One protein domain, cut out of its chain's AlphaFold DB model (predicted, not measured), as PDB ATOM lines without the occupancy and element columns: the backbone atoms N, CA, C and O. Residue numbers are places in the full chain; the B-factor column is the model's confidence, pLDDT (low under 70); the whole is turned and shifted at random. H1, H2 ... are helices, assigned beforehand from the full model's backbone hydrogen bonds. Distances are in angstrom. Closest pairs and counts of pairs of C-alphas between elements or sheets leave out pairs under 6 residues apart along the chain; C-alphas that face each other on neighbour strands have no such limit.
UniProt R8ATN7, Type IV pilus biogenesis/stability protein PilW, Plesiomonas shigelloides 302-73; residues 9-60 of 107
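Overview. This is residues 9 to 60 of the 107 residues of the protein "Type IV pilus biogenesis/stability protein PilW" of Plesiomonas shigelloides 302-73 (UniProt R8ATN7). Look for a close helical hairpin, H2 folded back into H3, with a third helix, H1, set at a slant to both and loosely packed: it meets H2 only at the corner by their link and H3 near that helix's last residues. Together they are a three-helix bundle, up and down, each helix running against the one before it. The printed part has 52 residues, with three named helices in the order H1, H2, H3 and no named strand; the class is all helix. The whole is compact, with a radius of gyration of the C-alphas of 10.4 A and spans of 29 by 23 by 13 A.

Arrangement. Begin with H1, residues 11 to 24, and go on to H2, residues 28 to 41: they only just touch, with 3 pairs of C-alphas within 8 A, and only at the corner by their tight link. There the closest C-alphas, those of Leu 22 and Lys 28, are 6.1 A apart; the helices run opposite ways at a steep tilt of 39 degrees. H3, residues 45 to 56, touches H2, and the two form a hairpin. Their closest C-alphas, those of Ala 36 and Ala 48, are 4.3 A apart, and they run opposite ways at a shallow tilt of 22 degrees. H3 touches H1 with residues 54 to 55 alone; the closest C-alphas, those of Glu 15 and Thr 54, are 6.4 A apart. H1 and H3 run the same way at a steep tilt of 39 degrees. In H1, H2 and H3 every O i to N i+4 pair is within hydrogen-bond range.

Along the chain. Find C-alpha 11 at (-30.273, 36.810, -7.138); from there H1 runs 19.9 A to C-alpha 24. H2 begins at C-alpha 28, at (-45.467, 31.354, 3.144), and runs 20.2 A to C-alpha 41. H3 runs 16.4 A from C-alpha 45 to C-alpha 56 at (-44.001, 43.441, -1.842).

Size, cuts and confidence. The two C-alphas farthest apart, those of His 24 and Gly 43, are 29.7 A apart. The printed part has no cut, and both links are tight, with 3 residues each. The mean pLDDT of the printed part is 88.5; look at residues 9 to 11 for the values under 70.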
ATOM      1  N   GLY A   9     -24.481  35.018  -6.085       56.62
ATOM      2  CA  GLY A   9     -24.780  35.987  -7.152       56.62
ATOM      3  C   GLY A   9     -25.966  35.613  -8.053       56.62
ATOM      4  O   GLY A   9     -26.223  36.291  -9.045       56.62
ATOM      5  N   LYS A  10     -26.736  34.569  -7.711       65.00
ATOM      6  CA  LYS A  10     -27.911  34.101  -8.475       65.00
ATOM      7  C   LYS A  10     -29.212  34.749  -7.996       65.00
ATOM      8  O   LYS A  10     -30.234  34.085  -7.818       65.00
ATOM      9  N   THR A  11     -29.173  36.055  -7.754       68.12
ATOM     10  CA  THR A  11     -30.273  36.810  -7.138       68.12
ATOM     11  C   THR A  11     -31.556  36.766  -7.979       68.12
ATOM     12  O   THR A  11     -32.633  36.583  -7.424       68.12
ATOM     13  N   GLN A  12     -31.450  36.820  -9.313       70.56
ATOM     14  CA  GLN A  12     -32.611  36.741 -10.217       70.56
ATOM     15  C   GLN A  12     -33.301  35.370 -10.199       70.56
ATOM     16  O   GLN A  12     -34.528  35.290 -10.175       70.56
ATOM     17  N   GLU A  13     -32.532  34.277 -10.184       78.69
ATOM     18  CA  GLU A  13     -33.109  32.929 -10.143       78.69
ATOM     19  C   GLU A  13     -33.831  32.705  -8.804       78.69
ATOM     20  O   GLU A  13     -34.971  32.235  -8.771       78.69
ATOM     21  N   ALA A  14     -33.199  33.128  -7.702       81.12
ATOM     22  CA  ALA A  14     -33.780  33.085  -6.364       81.12
ATOM     23  C   ALA A  14     -35.083  33.897  -6.269       81.12
ATOM     24  O   ALA A  14     -36.050  33.424  -5.668       81.12
ATOM     25  N   GLU A  15     -35.139  35.072  -6.903       83.62
ATOM     26  CA  GLU A  15     -36.335  35.921  -6.939       83.62
ATOM     27  C   GLU A  15     -37.477  35.193  -7.647       83.62
ATOM     28  O   GLU A  15     -38.572  35.059  -7.102       83.62
ATOM     29  N   GLY A  16     -37.202  34.619  -8.821       87.31
ATOM     30  CA  GLY A  16     -38.183  33.847  -9.576       87.31
ATOM     31  C   GLY A  16     -38.728  32.637  -8.809       87.31
ATOM     32  O   GLY A  16     -39.905  32.295  -8.957       87.31
ATOM     33  N   TYR A  17     -37.917  31.972  -7.980       87.44
ATOM     34  CA  TYR A  17     -38.403  30.899  -7.102       87.44
ATOM     35  C   TYR A  17     -39.277  31.422  -5.965       87.44
ATOM     36  O   TYR A  17     -40.348  30.865  -5.729       87.44
ATOM     37  N   LEU A  18     -38.846  32.481  -5.276       87.19
ATOM     38  CA  LEU A  18     -39.609  33.077  -4.180       87.19
ATOM     39  C   LEU A  18     -40.960  33.605  -4.671       87.19
ATOM     40  O   LEU A  18     -41.982  33.271  -4.081       87.19
ATOM     41  N   ILE A  19     -40.993  34.326  -5.796       91.56
ATOM     42  CA  ILE A  19     -42.238  34.822  -6.399       91.56
ATOM     43  C   ILE A  19     -43.190  33.665  -6.702       91.56
ATOM     44  O   ILE A  19     -44.361  33.722  -6.332       91.56
ATOM     45  N   ARG A  20     -42.708  32.600  -7.356       92.31
ATOM     46  CA  ARG A  20     -43.536  31.422  -7.657       92.31
ATOM     47  C   ARG A  20     -44.061  30.762  -6.384       92.31
ATOM     48  O   ARG A  20     -45.240  30.430  -6.322       92.31
ATOM     49  N   ALA A  21     -43.215  30.618  -5.365       89.88
ATOM     50  CA  ALA A  21     -43.602  30.035  -4.085       89.88
ATOM     51  C   ALA A  21     -44.674  30.870  -3.363       89.88
ATOM     52  O   ALA A  21     -45.631  30.296  -2.850       89.88
ATOM     53  N   LEU A  22     -44.545  32.200  -3.357       91.56
ATOM     54  CA  LEU A  22     -45.511  33.111  -2.733       91.56
ATOM     55  C   LEU A  22     -46.832  33.186  -3.505       91.56
ATOM     56  O   LEU A  22     -47.889  33.244  -2.889       91.56
ATOM     57  N   LYS A  23     -46.787  33.146  -4.844       92.12
ATOM     58  CA  LYS A  23     -47.998  33.073  -5.677       92.12
ATOM     59  C   LYS A  23     -48.758  31.767  -5.465       92.12
ATOM     60  O   LYS A  23     -49.982  31.770  -5.498       92.12
ATOM     61  N   HIS A  24     -48.037  30.662  -5.279       93.81
ATOM     62  CA  HIS A  24     -48.648  29.359  -5.040       93.81
ATOM     63  C   HIS A  24     -49.219  29.241  -3.623       93.81
ATOM     64  O   HIS A  24     -50.336  28.769  -3.445       93.81
ATOM     65  N   GLU A  25     -48.474  29.705  -2.618       92.25
ATOM     66  CA  GLU A  25     -48.878  29.654  -1.214       92.25
ATOM     67  C   GLU A  25     -48.599  30.997  -0.517       92.25
ATOM     68  O   GLU A  25     -47.555  31.161   0.127       92.25
ATOM     69  N   PRO A  26     -49.550  31.949  -0.566       90.81
ATOM     70  CA  PRO A  26     -49.421  33.257   0.084       90.81
ATOM     71  C   PRO A  26     -49.099  33.182   1.582       90.81
ATOM     72  O   PRO A  26     -48.373  34.021   2.114       90.81
ATOM     73  N   ALA A  27     -49.561  32.127   2.262       90.88
ATOM     74  CA  ALA A  27     -49.278  31.875   3.676       90.88
ATOM     75  C   ALA A  27     -47.771  31.763   3.990       90.88
ATOM     76  O   ALA A  27     -47.349  32.081   5.105       90.88
ATOM     77  N   LYS A  28     -46.935  31.380   3.008       89.56
ATOM     78  CA  LYS A  28     -45.467  31.354   3.144       89.56
ATOM     79  C   LYS A  28     -44.854  32.747   3.297       89.56
ATOM     80  O   LYS A  28     -43.729  32.845   3.783       89.56
ATOM     81  N   GLY A  29     -45.585  33.805   2.947       90.75
ATOM     82  CA  GLY A  29     -45.147  35.187   3.110       90.75
ATOM     83  C   GLY A  29     -44.771  35.531   4.553       90.75
ATOM     84  O   GLY A  29     -43.726  36.130   4.781       90.75
ATOM     85  N   SER A  30     -45.550  35.059   5.531       89.75
ATOM     86  CA  SER A  30     -45.249  35.237   6.963       89.75
ATOM     87  C   SER A  30     -43.878  34.657   7.352       89.75
ATOM     88  O   SER A  30     -43.060  35.317   7.991       89.75
ATOM     89  N   ARG A  31     -43.576  33.437   6.887       91.19
ATOM     90  CA  ARG A  31     -42.283  32.774   7.120       91.19
ATOM     91  C   ARG A  31     -41.136  33.499   6.422       91.19
ATOM     92  O   ARG A  31     -40.046  33.573   6.984       91.19
ATOM     93  N   LEU A  32     -41.372  34.028   5.218       92.12
ATOM     94  CA  LEU A  32     -40.379  34.827   4.499       92.12
ATOM     95  C   LEU A  32     -40.038  36.113   5.264       92.12
ATOM     96  O   LEU A  32     -38.861  36.437   5.378       92.12
ATOM     97  N   MET A  33     -41.033  36.804   5.831       93.88
ATOM     98  CA  MET A  33     -40.798  38.010   6.636       93.88
ATOM     99  C   MET A  33     -40.057  37.713   7.939       93.88
ATOM    100  O   MET A  33     -39.127  38.436   8.282       93.88
ATOM    101  N   LEU A  34     -40.384  36.616   8.629       90.44
ATOM    102  CA  LEU A  34     -39.635  36.199   9.819       90.44
ATOM    103  C   LEU A  34     -38.158  35.929   9.496       90.44
ATOM    104  O   LEU A  34     -37.261  36.336  10.235       90.44
ATOM    105  N   LEU A  35     -37.898  35.259   8.372       91.44
ATOM    106  CA  LEU A  35     -36.542  35.006   7.899       91.44
ATOM    107  C   LEU A  35     -35.813  36.311   7.555       91.44
ATOM    108  O   LEU A  35     -34.663  36.490   7.943       91.44
ATOM    109  N   ALA A  36     -36.484  37.230   6.870       91.88
ATOM    110  CA  ALA A  36     -35.920  38.516   6.494       91.88
ATOM    111  C   ALA A  36     -35.618  39.403   7.723       91.88
ATOM    112  O   ALA A  36     -34.572  40.055   7.767       91.88
ATOM    113  N   ASP A  37     -36.464  39.371   8.760       90.50
ATOM    114  CA  ASP A  37     -36.219  40.035  10.050       90.50
ATOM    115  C   ASP A  37     -34.987  39.453  10.765       90.50
ATOM    116  O   ASP A  37     -34.174  40.206  11.311       90.50
ATOM    117  N   ASN A  38     -34.807  38.129  10.714       91.38
ATOM    118  CA  ASN A  38     -33.619  37.459  11.246       91.38
ATOM    119  C   ASN A  38     -32.349  37.857  10.483       91.38
ATOM    120  O   ASN A  38     -31.365  38.233  11.114       91.38
ATOM    121  N   GLU A  39     -32.376  37.855   9.147       90.31
ATOM    122  CA  GLU A  39     -31.240  38.311   8.334       90.31
ATOM    123  C   GLU A  39     -30.880  39.772   8.652       90.31
ATOM    124  O   GLU A  39     -29.705  40.096   8.825       90.31
ATOM    125  N   LEU A  40     -31.879  40.645   8.825       89.69
ATOM    126  CA  LEU A  40     -31.648  42.039   9.204       89.69
ATOM    127  C   LEU A  40     -30.998  42.159  10.591       89.69
ATOM    128  O   LEU A  40     -30.078  42.956  10.765       89.69
ATOM    129  N   LYS A  41     -31.441  41.359  11.572       88.50
ATOM    130  CA  LYS A  41     -30.837  41.289  12.918       88.50
ATOM    131  C   LYS A  41     -29.405  40.752  12.889       88.50
ATOM    132  O   LYS A  41     -28.578  41.206  13.669       88.50
ATOM    133  N   SER A  42     -29.098  39.838  11.973       89.81
ATOM    134  CA  SER A  42     -27.746  39.310  11.758       89.81
ATOM    135  C   SER A  42     -26.831  40.244  10.950       89.81
ATOM    136  O   SER A  42     -25.701  39.867  10.654       89.81
ATOM    137  N   GLY A  43     -27.293  41.443  10.572       87.50
ATOM    138  CA  GLY A  43     -26.521  42.406   9.777       87.50
ATOM    139  C   GLY A  43     -26.542  42.148   8.265       87.50
ATOM    140  O   GLY A  43     -25.988  42.933   7.496       87.50
ATOM    141  N   ASN A  44     -27.238  41.105   7.807       88.62
ATOM    142  CA  ASN A  44     -27.379  40.726   6.399       88.62
ATOM    143  C   ASN A  44     -28.460  41.574   5.708       88.62
ATOM    144  O   ASN A  44     -29.501  41.098   5.244       88.62
ATOM    145  N   ARG A  45     -28.216  42.886   5.657       88.44
ATOM    146  CA  ARG A  45     -29.184  43.883   5.190       88.44
ATOM    147  C   ARG A  45     -29.641  43.656   3.749       88.44
ATOM    148  O   ARG A  45     -30.826  43.803   3.463       88.44
ATOM    149  N   ALA A  46     -28.721  43.308   2.851       86.69
ATOM    150  CA  ALA A  46     -29.033  43.096   1.438       86.69
ATOM    151  C   ALA A  46     -29.998  41.913   1.244       86.69
ATOM    152  O   ALA A  46     -30.922  41.979   0.436       86.69
ATOM    153  N   GLN A  47     -29.820  40.849   2.030       87.88
ATOM    154  CA  GLN A  47     -30.676  39.667   2.017       87.88
ATOM    155  C   GLN A  47     -32.078  40.008   2.519       87.88
ATOM    156  O   GLN A  47     -33.062  39.680   1.858       87.88
ATOM    157  N   ALA A  48     -32.164  40.730   3.635       91.62
ATOM    158  CA  ALA A  48     -33.430  41.204   4.179       91.62
ATOM    159  C   ALA A  48     -34.185  42.110   3.187       91.62
ATOM    160  O   ALA A  48     -35.374  41.910   2.951       91.62
ATOM    161  N   GLN A  49     -33.487  43.063   2.561       91.31
ATOM    162  CA  GLN A  49     -34.065  43.963   1.554       91.31
ATOM    163  C   GLN A  49     -34.586  43.215   0.332       91.31
ATOM    164  O   GLN A  49     -35.672  43.514  -0.153       91.31
ATOM    165  N   PHE A  50     -33.838  42.234  -0.159       91.25
ATOM    166  CA  PHE A  50     -34.266  41.415  -1.284       91.25
ATOM    167  C   PHE A  50     -35.520  40.596  -0.966       91.25
ATOM    168  O   PHE A  50     -36.444  40.545  -1.778       91.25
ATOM    169  N   MET A  51     -35.570  39.960   0.209       92.19
ATOM    170  CA  MET A  51     -36.738  39.184   0.629       92.19
ATOM    171  C   MET A  51     -37.976  40.072   0.774       92.19
ATOM    172  O   MET A  51     -39.045  39.684   0.307       92.19
ATOM    173  N   LEU A  52     -37.816  41.265   1.358       94.75
ATOM    174  CA  LEU A  52     -38.877  42.264   1.469       94.75
ATOM    175  C   LEU A  52     -39.357  42.732   0.089       94.75
ATOM    176  O   LEU A  52     -40.528  42.583  -0.229       94.75
ATOM    177  N   ALA A  53     -38.443  43.163  -0.781       93.06
ATOM    178  CA  ALA A  53     -38.791  43.602  -2.132       93.06
ATOM    179  C   ALA A  53     -39.487  42.499  -2.944       93.06
ATOM    180  O   ALA A  53     -40.403  42.769  -3.716       93.06
ATOM    181  N   THR A  54     -39.080  41.240  -2.765       92.50
ATOM    182  CA  THR A  54     -39.735  40.101  -3.421       92.50
ATOM    183  C   THR A  54     -41.149  39.871  -2.886       92.50
ATOM    184  O   THR A  54     -42.052  39.548  -3.658       92.50
ATOM    185  N   TYR A  55     -41.344  40.033  -1.577       94.75
ATOM    186  CA  TYR A  55     -42.650  39.941  -0.931       94.75
ATOM    187  C   TYR A  55     -43.604  41.021  -1.448       94.75
ATOM    188  O   TYR A  55     -44.690  40.681  -1.914       94.75
ATOM    189  N   ASP A  56     -43.172  42.286  -1.462       94.31
ATOM    190  CA  ASP A  56     -44.001  43.441  -1.842       94.31
ATOM    191  C   ASP A  56     -44.490  43.382  -3.297       94.31
ATOM    192  O   ASP A  56     -45.505  43.974  -3.658       94.31
ATOM    193  N   ARG A  57     -43.784  42.642  -4.161       93.06
ATOM    194  CA  ARG A  57     -44.187  42.421  -5.561       93.06
ATOM    195  C   ARG A  57     -45.355  41.453  -5.718       93.06
ATOM    196  O   ARG A  57     -45.930  41.378  -6.803       93.06
ATOM    197  N   VAL A  58     -45.645  40.652  -4.697       94.12
ATOM    198  CA  VAL A  58     -46.579  39.522  -4.794       94.12
ATOM    199  C   VAL A  58     -47.712  39.631  -3.790       94.12
ATOM    200  O   VAL A  58     -48.844  39.288  -4.123       94.12
ATOM    201  N   LEU A  59     -47.409  40.065  -2.571       94.75
ATOM    202  CA  LEU A  59     -48.338  40.071  -1.454       94.75
ATOM    203  C   LEU A  59     -48.603  41.503  -0.984       94.75
ATOM    204  O   LEU A  59     -47.716  42.352  -1.074       94.75
ATOM    205  N   PRO A  60     -49.819  41.781  -0.485       94.19
ATOM    206  CA  PRO A  60     -50.106  43.066   0.130       94.19
ATOM    207  C   PRO A  60     -49.242  43.266   1.385       94.19
ATOM    208  O   PRO A  60     -48.805  42.278   1.986       94.19
TER     209      PRO A  60